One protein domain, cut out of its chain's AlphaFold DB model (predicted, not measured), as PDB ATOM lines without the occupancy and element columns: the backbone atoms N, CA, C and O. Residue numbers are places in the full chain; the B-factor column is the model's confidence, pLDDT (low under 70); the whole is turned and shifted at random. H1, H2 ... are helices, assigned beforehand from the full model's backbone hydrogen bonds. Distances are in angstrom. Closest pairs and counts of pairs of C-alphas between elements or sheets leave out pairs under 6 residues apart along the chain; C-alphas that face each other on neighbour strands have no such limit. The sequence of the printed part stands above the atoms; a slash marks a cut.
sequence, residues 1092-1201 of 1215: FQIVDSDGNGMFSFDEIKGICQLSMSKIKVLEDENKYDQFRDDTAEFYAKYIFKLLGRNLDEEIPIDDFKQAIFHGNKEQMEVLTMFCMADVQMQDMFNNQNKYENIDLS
ATOM      1  N   PHE A1092     186.349 162.410 159.637       87.94
ATOM      2  CA  PHE A1092     187.577 161.976 160.295       87.94
ATOM      3  C   PHE A1092     188.396 161.006 159.433       87.94
ATOM      4  O   PHE A1092     189.571 161.272 159.228       87.94
ATOM      5  N   GLN A1093     187.783 160.001 158.792       84.81
ATOM      6  CA  GLN A1093     188.450 159.098 157.821       84.81
ATOM      7  C   GLN A1093     188.987 159.789 156.543       84.81
ATOM      8  O   GLN A1093     189.602 159.145 155.691       84.81
ATOM      9  N   ILE A1094     188.697 161.078 156.358       84.31
ATOM     10  CA  ILE A1094     189.196 161.945 155.275       84.31
ATOM     11  C   ILE A1094     190.334 162.853 155.764       84.31
ATOM     12  O   ILE A1094     191.155 163.318 154.968       84.31
ATOM     13  N   VAL A1095     190.348 163.170 157.055       87.44
ATOM     14  CA  VAL A1095     191.289 164.105 157.671       87.44
ATOM     15  C   VAL A1095     192.488 163.364 158.234       87.44
ATOM     16  O   VAL A1095     193.599 163.762 157.898       87.44
ATOM     17  N   ASP A1096     192.234 162.308 159.011       91.44
ATOM     18  CA  ASP A1096     193.208 161.374 159.583       91.44
ATOM     19  C   ASP A1096     193.989 160.740 158.425       91.44
ATOM     20  O   ASP A1096     193.483 159.883 157.690       91.44
ATOM     21  N   SER A1097     195.166 161.305 158.156       84.81
ATOM     22  CA  SER A1097     195.911 161.089 156.914       84.81
ATOM     23  C   SER A1097     197.005 160.032 157.064       84.81
ATOM     24  O   SER A1097     197.458 159.490 156.051       84.81
ATOM     25  N   ASP A1098     197.407 159.715 158.298       89.44
ATOM     26  CA  ASP A1098     198.286 158.589 158.627       89.44
ATOM     27  C   ASP A1098     197.522 157.365 159.187       89.44
ATOM     28  O   ASP A1098     198.024 156.241 159.086       89.44
ATOM     29  N   GLY A1099     196.285 157.548 159.663       90.25
ATOM     30  CA  GLY A1099     195.419 156.511 160.218       90.25
ATOM     31  C   GLY A1099     195.605 156.280 161.722       90.25
ATOM     32  O   GLY A1099     195.291 155.182 162.193       90.25
ATOM     33  N   ASN A1100     196.172 157.239 162.464       93.31
ATOM     34  CA  ASN A1100     196.563 157.048 163.863       93.31
ATOM     35  C   ASN A1100     195.405 157.170 164.880       93.31
ATOM     36  O   ASN A1100     195.546 156.704 166.015       93.31
ATOM     37  N   GLY A1101     194.243 157.709 164.486       93.88
ATOM     38  CA  GLY A1101     193.074 157.874 165.360       93.88
ATOM     39  C   GLY A1101     193.018 159.194 166.150       93.88
ATOM     40  O   GLY A1101     192.165 159.364 167.030       93.88
ATOM     41  N   MET A1102     193.916 160.125 165.842       95.94
ATOM     42  CA  MET A1102     194.113 161.430 166.469       95.94
ATOM     43  C   MET A1102     194.236 162.501 165.365       95.94
ATOM     44  O   MET A1102     194.278 162.182 164.182       95.94
ATOM     45  N   PHE A1103     194.298 163.781 165.737       95.62
ATOM     46  CA  PHE A1103     194.597 164.871 164.808       95.62
ATOM     47  C   PHE A1103     195.804 165.677 165.251       95.62
ATOM     48  O   PHE A1103     195.795 166.291 166.324       95.62
ATOM     49  N   SER A1104     196.794 165.735 164.367       96.62
ATOM     50  CA  SER A1104     197.894 166.689 164.437       96.62
ATOM     51  C   SER A1104     197.420 168.124 164.161       96.62
ATOM     52  O   SER A1104     196.358 168.365 163.573       96.62
ATOM     53  N   PHE A1105     198.235 169.110 164.547       96.44
ATOM     54  CA  PHE A1105     197.959 170.519 164.252       96.44
ATOM     55  C   PHE A1105     197.798 170.793 162.746       96.44
ATOM     56  O   PHE A1105     196.883 171.516 162.341       96.44
ATOM     57  N   ASP A1106     198.641 170.177 161.913       95.44
ATOM     58  CA  ASP A1106     198.633 170.374 160.461       95.44
ATOM     59  C   ASP A1106     197.397 169.761 159.784       95.44
ATOM     60  O   ASP A1106     196.894 170.316 158.806       95.44
ATOM     61  N   GLU A1107     196.828 168.679 160.323       94.38
ATOM     62  CA  GLU A1107     195.568 168.114 159.820       94.38
ATOM     63  C   GLU A1107     194.364 168.999 160.154       94.38
ATOM     64  O   GLU A1107     193.506 169.213 159.293       94.38
ATOM     65  N   ILE A1108     194.326 169.597 161.353       94.19
ATOM     66  CA  ILE A1108     193.315 170.610 161.695       94.19
ATOM     67  C   ILE A1108     193.501 171.878 160.844       94.19
ATOM     68  O   ILE A1108     192.518 172.430 160.345       94.19
ATOM     69  N   LYS A1109     194.739 172.323 160.590       94.56
ATOM     70  CA  LYS A1109     195.003 173.425 159.647       94.56
ATOM     71  C   LYS A1109     194.525 173.067 158.232       94.56
ATOM     72  O   LYS A1109     193.853 173.882 157.598       94.56
ATOM     73  N   GLY A1110     194.754 171.830 157.788       91.00
ATOM     74  CA  GLY A1110     194.255 171.281 156.528       91.00
ATOM     75  C   GLY A1110     192.724 171.237 156.434       91.00
ATOM     76  O   GLY A1110     192.169 171.573 155.386       91.00
ATOM     77  N   ILE A1111     192.017 170.908 157.523       88.62
ATOM     78  CA  ILE A1111     190.552 171.069 157.620       88.62
ATOM     79  C   ILE A1111     190.162 172.522 157.375       88.62
ATOM     80  O   ILE A1111     189.282 172.803 156.557       88.62
ATOM     81  N   CYS A1112     190.788 173.454 158.093       91.06
ATOM     82  CA  CYS A1112     190.425 174.858 158.008       91.06
ATOM     83  C   CYS A1112     190.675 175.398 156.586       91.06
ATOM     84  O   CYS A1112     189.759 175.993 156.014       91.06
ATOM     85  N   GLN A1113     191.809 175.069 155.955       89.38
ATOM     86  CA  GLN A1113     192.083 175.367 154.540       89.38
ATOM     87  C   GLN A1113     191.007 174.790 153.600       89.38
ATOM     88  O   GLN A1113     190.465 175.524 152.770       89.38
ATOM     89  N   LEU A1114     190.643 173.509 153.755       84.88
ATOM     90  CA  LEU A1114     189.597 172.852 152.955       84.88
ATOM     91  C   LEU A1114     188.221 173.501 153.136       84.88
ATOM     92  O   LEU A1114     187.477 173.642 152.170       84.88
ATOM     93  N   SER A1115     187.860 173.914 154.351       83.06
ATOM     94  CA  SER A1115     186.586 174.602 154.597       83.06
ATOM     95  C   SER A1115     186.540 175.985 153.925       83.06
ATOM     96  O   SER A1115     185.494 176.397 153.415       83.06
ATOM     97  N   MET A1116     187.692 176.666 153.869       83.00
ATOM     98  CA  MET A1116     187.853 178.015 153.325       83.00
ATOM     99  C   MET A1116     188.074 178.039 151.811       83.00
ATOM    100  O   MET A1116     187.857 179.086 151.210       83.00
ATOM    101  N   SER A1117     188.415 176.924 151.147       79.94
ATOM    102  CA  SER A1117     188.582 176.887 149.678       79.94
ATOM    103  C   SER A1117     187.312 177.304 148.908       79.94
ATOM    104  O   SER A1117     187.394 177.803 147.782       79.94
ATOM    105  N   LYS A1118     186.140 177.206 149.559       71.88
ATOM    106  CA  LYS A1118     184.852 177.767 149.110       71.88
ATOM    107  C   LYS A1118     184.855 179.304 148.961       71.88
ATOM    108  O   LYS A1118     184.128 179.828 148.118       71.88
ATOM    109  N   ILE A1119     185.608 180.039 149.784       74.44
ATOM    110  CA  ILE A1119     185.477 181.496 149.997       74.44
ATOM    111  C   ILE A1119     186.343 182.282 148.997       74.44
ATOM    112  O   ILE A1119     187.243 183.024 149.373       74.44
ATOM    113  N   LYS A1120     186.082 182.124 147.695       66.56
ATOM    114  CA  LYS A1120     186.877 182.775 146.638       66.56
ATOM    115  C   LYS A1120     186.745 184.304 146.663       66.56
ATOM    116  O   LYS A1120     185.821 184.861 146.068       66.56
ATOM    117  N   VAL A1121     187.687 184.976 147.325       61.84
ATOM    118  CA  VAL A1121     187.877 186.434 147.252       61.84
ATOM    119  C   VAL A1121     188.506 186.776 145.896       61.84
ATOM    120  O   VAL A1121     189.397 186.076 145.424       61.84
ATOM    121  N   LEU A1122     188.000 187.814 145.230       58.25
ATOM    122  CA  LEU A1122     188.104 187.954 143.770       58.25
ATOM    123  C   LEU A1122     189.334 188.721 143.240       58.25
ATOM    124  O   LEU A1122     189.427 188.892 142.026       58.25
ATOM    125  N   GLU A1123     190.231 189.222 144.097       59.94
ATOM    126  CA  GLU A1123     191.061 190.390 143.732       59.94
ATOM    127  C   GLU A1123     192.594 190.201 143.731       59.94
ATOM    128  O   GLU A1123     193.275 191.049 143.165       59.94
ATOM    129  N   ASP A1124     193.158 189.112 144.276       72.12
ATOM    130  CA  ASP A1124     194.589 188.756 144.118       72.12
ATOM    131  C   ASP A1124     194.854 187.301 144.564       72.12
ATOM    132  O   ASP A1124     194.822 187.014 145.761       72.12
ATOM    133  N   GLU A1125     195.168 186.377 143.642       70.44
ATOM    134  CA  GLU A1125     195.364 184.945 143.978       70.44
ATOM    135  C   GLU A1125     196.508 184.731 144.992       70.44
ATOM    136  O   GLU A1125     196.305 184.111 146.035       70.44
ATOM    137  N   ASN A1126     197.677 185.345 144.763       78.12
ATOM    138  CA  ASN A1126     198.852 185.192 145.637       78.12
ATOM    139  C   ASN A1126     198.632 185.713 147.073       78.12
ATOM    140  O   ASN A1126     199.213 185.178 148.015       78.12
ATOM    141  N   LYS A1127     197.817 186.765 147.251       79.94
ATOM    142  CA  LYS A1127     197.463 187.286 148.586       79.94
ATOM    143  C   LYS A1127     196.377 186.436 149.238       79.94
ATOM    144  O   LYS A1127     196.376 186.278 150.455       79.94
ATOM    145  N   TYR A1128     195.460 185.898 148.435       81.50
ATOM    146  CA  TYR A1128     194.392 185.032 148.911       81.50
ATOM    147  C   TYR A1128     194.926 183.711 149.479       81.50
ATOM    148  O   TYR A1128     194.443 183.285 150.525       81.50
ATOM    149  N   ASP A1129     195.942 183.097 148.862       84.75
ATOM    150  CA  ASP A1129     196.588 181.894 149.413       84.75
ATOM    151  C   ASP A1129     197.192 182.152 150.806       84.75
ATOM    152  O   ASP A1129     196.905 181.405 151.740       84.75
ATOM    153  N   GLN A1130     197.948 183.246 150.972       88.12
ATOM    154  CA  GLN A1130     198.504 183.647 152.274       88.12
ATOM    155  C   GLN A1130     197.396 183.910 153.300       88.12
ATOM    156  O   GLN A1130     197.389 183.309 154.371       88.12
ATOM    157  N   PHE A1131     196.397 184.724 152.944       88.62
ATOM    158  CA  PHE A1131     195.264 185.027 153.820       88.62
ATOM    159  C   PHE A1131     194.476 183.773 154.231       88.62
ATOM    160  O   PHE A1131     194.079 183.656 155.392       88.62
ATOM    161  N   ARG A1132     194.250 182.823 153.312       88.62
ATOM    162  CA  ARG A1132     193.597 181.542 153.618       88.62
ATOM    163  C   ARG A1132     194.426 180.742 154.615       88.62
ATOM    164  O   ARG A1132     193.855 180.199 155.554       88.62
ATOM    165  N   ASP A1133     195.737 180.663 154.423       91.56
ATOM    166  CA  ASP A1133     196.609 179.820 155.240       91.56
ATOM    167  C   ASP A1133     196.849 180.414 156.638       91.56
ATOM    168  O   ASP A1133     196.813 179.668 157.619       91.56
ATOM    169  N   ASP A1134     196.965 181.743 156.750       93.56
ATOM    170  CA  ASP A1134     196.985 182.484 158.021       93.56
ATOM    171  C   ASP A1134     195.654 182.336 158.776       93.56
ATOM    172  O   ASP A1134     195.622 182.045 159.976       93.56
ATOM    173  N   THR A1135     194.529 182.487 158.067       92.69
ATOM    174  CA  THR A1135     193.185 182.327 158.647       92.69
ATOM    175  C   THR A1135     192.961 180.882 159.094       92.69
ATOM    176  O   THR A1135     192.460 180.645 160.193       92.69
ATOM    177  N   ALA A1136     193.381 179.898 158.298       94.69
ATOM    178  CA  ALA A1136     193.303 178.490 158.661       94.69
ATOM    179  C   ALA A1136     194.169 178.151 159.880       94.69
ATOM    180  O   ALA A1136     193.726 177.404 160.749       94.69
ATOM    181  N   GLU A1137     195.359 178.743 159.995       96.12
ATOM    182  CA  GLU A1137     196.215 178.591 161.170       96.12
ATOM    183  C   GLU A1137     195.600 179.227 162.428       96.12
ATOM    184  O   GLU A1137     195.654 178.637 163.509       96.12
ATOM    185  N   PHE A1138     194.964 180.396 162.298       96.12
ATOM    186  CA  PHE A1138     194.217 181.029 163.387       96.12
ATOM    187  C   PHE A1138     193.068 180.137 163.880       96.12
ATOM    188  O   PHE A1138     192.950 179.895 165.085       96.12
ATOM    189  N   TYR A1139     192.250 179.599 162.968       95.69
ATOM    190  CA  TYR A1139     191.149 178.710 163.343       95.69
ATOM    191  C   TYR A1139     191.632 177.365 163.895       95.69
ATOM    192  O   TYR A1139     191.033 176.880 164.852       95.69
ATOM    193  N   ALA A1140     192.744 176.807 163.404       96.38
ATOM    194  CA  ALA A1140     193.355 175.621 164.002       96.38
ATOM    195  C   ALA A1140     193.796 175.886 165.452       96.38
ATOM    196  O   ALA A1140     193.372 175.178 166.366       96.38
ATOM    197  N   LYS A1141     194.542 176.972 165.708       97.12
ATOM    198  CA  LYS A1141     194.941 177.377 167.074       97.12
ATOM    199  C   LYS A1141     193.731 177.617 167.985       97.12
ATOM    200  O   LYS A1141     193.776 177.291 169.171       97.12
ATOM    201  N   TYR A1142     192.639 178.154 167.443       96.62
ATOM    202  CA  TYR A1142     191.385 178.348 168.172       96.62
ATOM    203  C   TYR A1142     190.646 177.028 168.458       96.62
ATOM    204  O   TYR A1142     190.150 176.873 169.567       96.62
ATOM    205  N   ILE A1143     190.641 176.048 167.544       96.00
ATOM    206  CA  ILE A1143     190.102 174.695 167.783       96.00
ATOM    207  C   ILE A1143     190.866 173.996 168.915       96.00
ATOM    208  O   ILE A1143     190.246 173.507 169.858       96.00
ATOM    209  N   PHE A1144     192.200 174.020 168.884       97.12
ATOM    210  CA  PHE A1144     193.036 173.482 169.964       97.12
ATOM    211  C   PHE A1144     192.733 174.149 171.314       97.12
ATOM    212  O   PHE A1144     192.468 173.467 172.307       97.12
ATOM    213  N   LYS A1145     192.648 175.486 171.334       96.69
ATOM    214  CA  LYS A1145     192.261 176.262 172.521       96.69
ATOM    215  C   LYS A1145     190.846 175.935 173.018       96.69
ATOM    216  O   LYS A1145     190.647 175.835 174.226       96.69
ATOM    217  N   LEU A1146     189.874 175.756 172.119       95.88
ATOM    218  CA  LEU A1146     188.497 175.365 172.450       95.88
ATOM    219  C   LEU A1146     188.426 173.969 173.078       95.88
ATOM    220  O   LEU A1146     187.558 173.729 173.913       95.88
ATOM    221  N   LEU A1147     189.319 173.062 172.684       95.62
ATOM    222  CA  LEU A1147     189.422 171.702 173.220       95.62
ATOM    223  C   LEU A1147     190.338 171.601 174.453       95.62
ATOM    224  O   LEU A1147     190.434 170.532 175.048       95.62
ATOM    225  N   GLY A1148     190.990 172.697 174.855       96.00
ATOM    226  CA  GLY A1148     191.911 172.724 175.996       96.00
ATOM    227  C   GLY A1148     193.227 171.973 175.760       96.00
ATOM    228  O   GLY A1148     193.851 171.545 176.727       96.00
ATOM    229  N   ARG A1149     193.635 171.797 174.496       96.81
ATOM    230  CA  ARG A1149     194.844 171.063 174.086       96.81
ATOM    231  C   ARG A1149     195.983 172.011 173.711       96.81
ATOM    232  O   ARG A1149     195.746 173.082 173.150       96.81
ATOM    233  N   ASN A1150     197.218 171.603 174.000       96.81
ATOM    234  CA  ASN A1150     198.418 172.298 173.526       96.81
ATOM    235  C   ASN A1150     198.626 172.054 172.022       96.81
ATOM    236  O   ASN A1150     198.195 171.032 171.503       96.81
ATOM    237  N   LEU A1151     199.297 172.978 171.325       95.94
ATOM    238  CA  LEU A1151     199.519 172.870 169.871       95.94
ATOM    239  C   LEU A1151     200.473 171.725 169.485       95.94
ATOM    240  O   LEU A1151     200.431 171.264 168.349       95.94
ATOM    241  N   ASP A1152     201.303 171.280 170.431       94.81
ATOM    242  CA  ASP A1152     202.241 170.160 170.285       94.81
ATOM    243  C   ASP A1152     201.626 168.802 170.704       94.81
ATOM    244  O   ASP A1152     202.306 167.777 170.672       94.81
ATOM    245  N   GLU A1153     200.361 168.784 171.148       95.94
ATOM    246  CA  GLU A1153     199.596 167.557 171.403       95.94
ATOM    247  C   GLU A1153     198.780 167.154 170.167       95.94
ATOM    248  O   GLU A1153     198.461 167.976 169.311       95.94
ATOM    249  N   GLU A1154     198.362 165.892 170.108       96.00
ATOM    250  CA  GLU A1154     197.376 165.417 169.136       96.00
ATOM    251  C   GLU A1154     195.992 165.333 169.797       96.00
ATOM    252  O   GLU A1154     195.860 164.939 170.959       96.00
ATOM    253  N   ILE A1155     194.938 165.692 169.062       96.38
ATOM    254  CA  ILE A1155     193.552 165.632 169.549       96.38
ATOM    255  C   ILE A1155     192.969 164.244 169.242       96.38
ATOM    256  O   ILE A1155     192.799 163.937 168.064       96.38
ATOM    257  N   PRO A1156     192.571 163.420 170.229       96.12
ATOM    258  CA  PRO A1156     191.891 162.156 169.949       96.12
ATOM    259  C   PRO A1156     190.598 162.359 169.149       96.12
ATOM    260  O   PRO A1156     189.790 163.232 169.481       96.12
ATOM    261  N   ILE A1157     190.338 161.503 168.154       94.31
ATOM    262  CA  ILE A1157     189.083 161.536 167.382       94.31
ATOM    263  C   ILE A1157     187.856 161.470 168.306       94.31
ATOM    264  O   ILE A1157     186.865 162.167 168.077       94.31
ATOM    265  N   ASP A1158     187.914 160.675 169.377       94.50
ATOM    266  CA  ASP A1158     186.809 160.548 170.332       94.50
ATOM    267  C   ASP A1158     186.633 161.786 171.236       94.50
ATOM    268  O   ASP A1158     185.504 162.078 171.636       94.50
ATOM    269  N   ASP A1159     187.683 162.574 171.501       94.81
ATOM    270  CA  ASP A1159     187.560 163.883 172.169       94.81
ATOM    271  C   ASP A1159     186.883 164.892 171.225       94.81
ATOM    272  O   ASP A1159     185.947 165.593 171.617       94.81
ATOM    273  N   PHE A1160     187.283 164.907 169.948       93.81
ATOM    274  CA  PHE A1160     186.676 165.756 168.915       93.81
ATOM    275  C   PHE A1160     185.188 165.400 168.708       93.81
ATOM    276  O   PHE A1160     184.331 166.286 168.670       93.81
ATOM    277  N   LYS A1161     184.841 164.102 168.668       93.25
ATOM    278  CA  LYS A1161     183.445 163.614 168.664       93.25
ATOM    279  C   LYS A1161     182.674 164.110 169.882       93.25
ATOM    280  O   LYS A1161     181.564 164.621 169.731       93.25
ATOM    281  N   GLN A1162     183.234 163.962 171.082       94.25
ATOM    282  CA  GLN A1162     182.583 164.412 172.313       94.25
ATOM    283  C   GLN A1162     182.334 165.924 172.303       94.25
ATOM    284  O   GLN A1162     181.238 166.345 172.669       94.25
ATOM    285  N   ALA A1163     183.275 166.728 171.806       94.44
ATOM    286  CA  ALA A1163     183.113 168.173 171.691       94.44
ATOM    287  C   ALA A1163     182.041 168.599 170.665       94.44
ATOM    288  O   ALA A1163     181.351 169.590 170.900       94.44
ATOM    289  N   ILE A1164     181.832 167.844 169.577       93.44
ATOM    290  CA  ILE A1164     180.709 168.092 168.653       93.44
ATOM    291  C   ILE A1164     179.363 167.702 169.290       93.44
ATOM    292  O   ILE A1164     178.411 168.474 169.225       93.44
ATOM    293  N   PHE A1165     179.253 166.505 169.878       92.62
ATOM    294  CA  PHE A1165     177.957 165.965 170.326       92.62
ATOM    295  C   PHE A1165     177.511 166.428 171.722       92.62
ATOM    296  O   PHE A1165     176.311 166.460 171.994       92.62
ATOM    297  N   HIS A1166     178.456 166.750 172.607       94.12
ATOM    298  CA  HIS A1166     178.212 167.029 174.027       94.12
ATOM    299  C   HIS A1166     178.959 168.270 174.546       94.12
ATOM    300  O   HIS A1166     178.834 168.602 175.725       94.12
ATOM    301  N   GLY A1167     179.746 168.939 173.698       93.19
ATOM    302  CA  GLY A1167     180.484 170.142 174.064       93.19
ATOM    303  C   GLY A1167     179.594 171.368 174.276       93.19
ATOM    304  O   GLY A1167     178.382 171.368 174.050       93.19
ATOM    305  N   ASN A1168     180.231 172.458 174.690       95.12
ATOM    306  CA  ASN A1168     179.609 173.774 174.769       95.12
ATOM    307  C   ASN A1168     179.091 174.213 173.390       95.12
ATOM    308  O   ASN A1168     179.660 173.859 172.361       95.12
ATOM    309  N   LYS A1169     178.056 175.064 173.364       93.06
ATOM    310  CA  LYS A1169     177.445 175.567 172.116       93.06
ATOM    311  C   LYS A1169     178.479 176.124 171.122       93.06
ATOM    312  O   LYS A1169     178.359 175.873 169.932       93.06
ATOM    313  N   GLU A1170     179.493 176.827 171.624       92.62
ATOM    314  CA  GLU A1170     180.618 177.363 170.846       92.62
ATOM    315  C   GLU A1170     181.466 176.253 170.200       92.62
ATOM    316  O   GLU A1170     181.690 176.289 168.994       92.62
ATOM    317  N   GLN A1171     181.854 175.221 170.964       92.44
ATOM    318  CA  GLN A1171     182.551 174.037 170.439       92.44
ATOM    319  C   GLN A1171     181.693 173.337 169.375       92.44
ATOM    320  O   GLN A1171     182.159 173.109 168.264       92.44
ATOM    321  N   MET A1172     180.418 173.064 169.672       91.06
ATOM    322  CA  MET A1172     179.494 172.429 168.730       91.06
ATOM    323  C   MET A1172     179.361 173.235 167.426       91.06
ATOM    324  O   MET A1172     179.498 172.660 166.349       91.06
ATOM    325  N   GLU A1173     179.104 174.546 167.489       89.88
ATOM    326  CA  GLU A1173     178.895 175.379 166.295       89.88
ATOM    327  C   GLU A1173     180.181 175.539 165.463       89.88
ATOM    328  O   GLU A1173     180.125 175.398 164.240       89.88
ATOM    329  N   VAL A1174     181.336 175.760 166.103       90.81
ATOM    330  CA  VAL A1174     182.635 175.898 165.419       90.81
ATOM    331  C   VAL A1174     183.073 174.570 164.794       90.81
ATOM    332  O   VAL A1174     183.361 174.519 163.599       90.81
ATOM    333  N   LEU A1175     183.075 173.474 165.555       91.31
ATOM    334  CA  LEU A1175     183.537 172.176 165.055       91.31
ATOM    335  C   LEU A1175     182.594 171.631 163.967       91.31
ATOM    336  O   LEU A1175     183.072 171.149 162.945       91.31
ATOM    337  N   THR A1176     181.270 171.797 164.101       88.69
ATOM    338  CA  THR A1176     180.304 171.386 163.058       88.69
ATOM    339  C   THR A1176     180.488 172.176 161.755       88.69
ATOM    340  O   THR A1176     180.376 171.594 160.673       88.69
ATOM    341  N   MET A1177     180.818 173.475 161.835       86.44
ATOM    342  CA  MET A1177     181.160 174.293 160.662       86.44
ATOM    343  C   MET A1177     182.384 173.724 159.927       86.44
ATOM    344  O   MET A1177     182.340 173.541 158.708       86.44
ATOM    345  N   PHE A1178     183.451 173.394 160.662       83.75
ATOM    346  CA  PHE A1178     184.688 172.860 160.085       83.75
ATOM    347  C   PHE A1178     184.569 171.409 159.596       83.75
ATOM    348  O   PHE A1178     185.171 171.074 158.578       83.75
ATOM    349  N   CYS A1179     183.712 170.582 160.204       81.31
ATOM    350  CA  CYS A1179     183.399 169.222 159.736       81.31
ATOM    351  C   CYS A1179     182.680 169.147 158.374       81.31
ATOM    352  O   CYS A1179     182.274 168.065 157.952       81.31
ATOM    353  N   MET A1180     182.436 170.284 157.706       70.88
ATOM    354  CA  MET A1180     181.582 170.393 156.514       70.88
ATOM    355  C   MET A1180     180.184 169.768 156.707       70.88
ATOM    356  O   MET A1180     179.479 169.476 155.737       70.88
ATOM    357  N   ALA A1181     179.741 169.635 157.962       61.22
ATOM    358  CA  ALA A1181     178.418 169.176 158.366       61.22
ATOM    359  C   ALA A1181     177.387 170.316 158.217       61.22
ATOM    360  O   ALA A1181     176.613 170.633 159.118       61.22
ATOM    361  N   ASP A1182     177.424 170.943 157.041       56.22
ATOM    362  CA  ASP A1182     176.712 172.154 156.660       56.22
ATOM    363  C   ASP A1182     175.204 171.994 156.912       56.22
ATOM    364  O   ASP A1182     174.577 171.051 156.418       56.22
ATOM    365  N   VAL A1183     174.584 172.930 157.637       47.75
ATOM    366  CA  VAL A1183     173.132 172.892 157.914       47.75
ATOM    367  C   VAL A1183     172.334 172.878 156.597       47.75
ATOM    368  O   VAL A1183     171.290 172.231 156.487       47.75
ATOM    369  N   GLN A1184     172.887 173.488 155.544       46.38
ATOM    370  CA  GLN A1184     172.321 173.471 154.194       46.38
ATOM    371  C   GLN A1184     172.279 172.066 153.565       46.38
ATOM    372  O   GLN A1184     171.355 171.773 152.805       46.38
ATOM    373  N   MET A1185     173.208 171.163 153.908       46.06
ATOM    374  CA  MET A1185     173.157 169.765 153.457       46.06
ATOM    375  C   MET A1185     171.972 169.027 154.084       46.06
ATOM    376  O   MET A1185     171.301 168.260 153.392       46.06
ATOM    377  N   GLN A1186     171.651 169.280 155.359       41.62
ATOM    378  CA  GLN A1186     170.424 168.738 155.954       41.62
ATOM    379  C   GLN A1186     169.186 169.257 155.211       41.62
ATOM    380  O   GLN A1186     168.347 168.454 154.809       41.62
ATOM    381  N   ASP A1187     169.092 170.560 154.929       40.38
ATOM    382  CA  ASP A1187     167.961 171.122 154.177       40.38
ATOM    383  C   ASP A1187     167.851 170.589 152.734       40.38
ATOM    384  O   ASP A1187     166.738 170.334 152.257       40.38
ATOM    385  N   MET A1188     168.966 170.362 152.033       37.12
ATOM    386  CA  MET A1188     168.960 169.798 150.676       37.12
ATOM    387  C   MET A1188     168.405 168.367 150.621       37.12
ATOM    388  O   MET A1188     167.652 168.048 149.695       37.12
ATOM    389  N   PHE A1189     168.721 167.515 151.601       46.91
ATOM    390  CA  PHE A1189     168.200 166.143 151.653       46.91
ATOM    391  C   PHE A1189     166.812 166.057 152.311       46.91
ATOM    392  O   PHE A1189     165.937 165.373 151.780       46.91
ATOM    393  N   ASN A1190     166.526 166.842 153.356       41.59
ATOM    394  CA  ASN A1190     165.193 166.919 153.973       41.59
ATOM    395  C   ASN A1190     164.102 167.367 152.979       41.59
ATOM    396  O   ASN A1190     162.949 166.938 153.071       41.59
ATOM    397  N   ASN A1191     164.448 168.189 151.979       37.34
ATOM    398  CA  ASN A1191     163.518 168.554 150.907       37.34
ATOM    399  C   ASN A1191     163.268 167.433 149.870       37.34
ATOM    400  O   ASN A1191     162.342 167.580 149.073       37.34
ATOM    401  N   GLN A1192     163.994 166.307 149.887       41.44
ATOM    402  CA  GLN A1192     163.680 165.137 149.048       41.44
ATOM    403  C   GLN A1192     162.539 164.302 149.655       41.44
ATOM    404  O   GLN A1192     161.584 163.975 148.946       41.44
ATOM    405  N   ASN A1193     162.529 164.116 150.981       37.59
ATOM    406  CA  ASN A1193     161.444 163.455 151.736       37.59
ATOM    407  C   ASN A1193     160.079 164.168 151.563       37.59
ATOM    408  O   ASN A1193     159.002 163.582 151.709       37.59
ATOM    409  N   LYS A1194     160.112 165.443 151.155       36.69
ATOM    410  CA  LYS A1194     158.953 166.259 150.754       36.69
ATOM    411  C   LYS A1194     158.199 165.712 149.531       36.69
ATOM    412  O   LYS A1194     157.030 166.046 149.349       36.69
ATOM    413  N   TYR A1195     158.846 164.887 148.703       37.25
ATOM    414  CA  TYR A1195     158.264 164.279 147.501       37.25
ATOM    415  C   TYR A1195     157.800 162.829 147.702       37.25
ATOM    416  O   TYR A1195     157.005 162.342 146.900       37.25
ATOM    417  N   GLU A1196     158.229 162.149 148.769       37.03
ATOM    418  CA  GLU A1196     157.797 160.772 149.065       37.03
ATOM    419  C   GLU A1196     156.319 160.682 149.458       37.03
ATOM    420  O   GLU A1196     155.646 159.699 149.161       37.03
ATOM    421  N   ASN A1197     155.774 161.754 150.038       38.06
ATOM    422  CA  ASN A1197     154.367 161.854 150.430       38.06
ATOM    423  C   ASN A1197     153.409 162.177 149.257       38.06
ATOM    424  O   ASN A1197     152.245 162.521 149.473       38.06
ATOM    425  N   ILE A1198     153.868 162.069 148.005       39.41
ATOM    426  CA  ILE A1198     153.002 162.156 146.822       39.41
ATOM    427  C   ILE A1198     152.474 160.754 146.496       39.41
ATOM    428  O   ILE A1198     153.182 159.935 145.915       39.41
ATOM    429  N   ASP A1199     151.200 160.499 146.811       41.12
ATOM    430  CA  ASP A1199     150.487 159.286 146.383       41.12
ATOM    431  C   ASP A1199     150.429 159.209 144.844       41.12
ATOM    432  O   ASP A1199     149.599 159.841 144.182       41.12
ATOM    433  N   LEU A1200     151.349 158.428 144.276       39.38
ATOM    434  CA  LEU A1200     151.446 158.122 142.848       39.38
ATOM    435  C   LEU A1200     150.599 156.903 142.439       39.38
ATOM    436  O   LEU A1200     150.712 156.442 141.300       39.38
ATOM    437  N   SER A1201     149.747 156.368 143.322       46.09
ATOM    438  CA  SER A1201     148.887 155.237 142.977       46.09
ATOM    439  C   SER A1201     147.922 155.594 141.828       46.09
ATOM    440  O   SER A1201     147.431 156.728 141.738       46.09
TER     441      SER A1201
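This is residues 1092 to 1201 of the 1215 residues of the protein "Leucine rich repeat family protein" of Stylonychia lemnae (UniProt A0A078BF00). One long helix, H3, forms a side of a small helical body: H2 crosses it, H5 packs on its last residues, H4 packs crosswise on H5, and the very short H1 packs on H2. From this body residues 1181 to 1201, with the helix H6, stick out as a long tail and make the length of the whole. The printed part has 110 residues with six named helices, H1 to H6 in order along the chain, and no named strand, and its class is all helix. It is loose, with a radius of gyration of the C-alphas of 17.4 A, and elongated, spanning 61 by 40 by 28 A.

H3, the longest helix, holds residues 1125 to 1147 and measures 32.6 A, from C-alpha 1125 at (195.364, 184.945, 143.978) to C-alpha 1147 at (189.422, 171.702, 173.220). Before it come H1, residues 1092 to 1095, and H2, residues 1105 to 1116, 16.7 A long. After it come H4, residues 1157 to 1166, 13.9 A, and H5, residues 1169 to 1178, 14.3 A. H6, residues 1183 to 1196, measures 21.5 A and ends with C-alpha 1196 at (157.797, 160.772, 149.065).

H3 touches H2 with residues 1132 to 1140 alone, at a steep tilt of 56 degrees, opposite ways; their closest C-alphas, of Cys 1112 and Ala 1136, are 4.7 A apart. With residues 1143 to 1147 alone H3 touches H5, opposite ways at a steep tilt of 37 degrees, only just past shallow; the closest C-alphas are those of Leu 1146 and Gln 1171, 6.4 A. H5 touches H4, opposite ways at a steep tilt of 53 degrees, closest at the C-alphas of Ile 1164 and Met 1172, 4.5 A. H2 and H5 only just touch, with 3 pairs of C-alphas within 8 A, about perpendicular at 76 degrees; the closest are those of Ser 1115 and Phe 1178, 6.1 A. H1 touches H2, closest at the C-alphas of Val 1095 and Glu 1107, 6.2 A. H6 touches no helix. Residues 1102 to 1103 pair with residues 1155 to 1156, antiparallel. In H2, H4 and H5 every O i to N i+4 pair is within hydrogen-bond range; in H3 18 of 19 are, in H6 5 of 10, and H1 is too short for such a pair.

The C-alphas farthest apart, of Asp 1152 and Ser 1201, are 61.8 A apart. Residues 1122 to 1127, of which 1125 to 1127 belong to H3, stand free, as do residues 1181 to 1201. Without them the body of 83 residues spans 34 by 30 by 22 A. The printed part has no cut and no long link. Its mean pLDDT is 80.4; residues 1120 to 1123 and 1181 to 1201 are under 70.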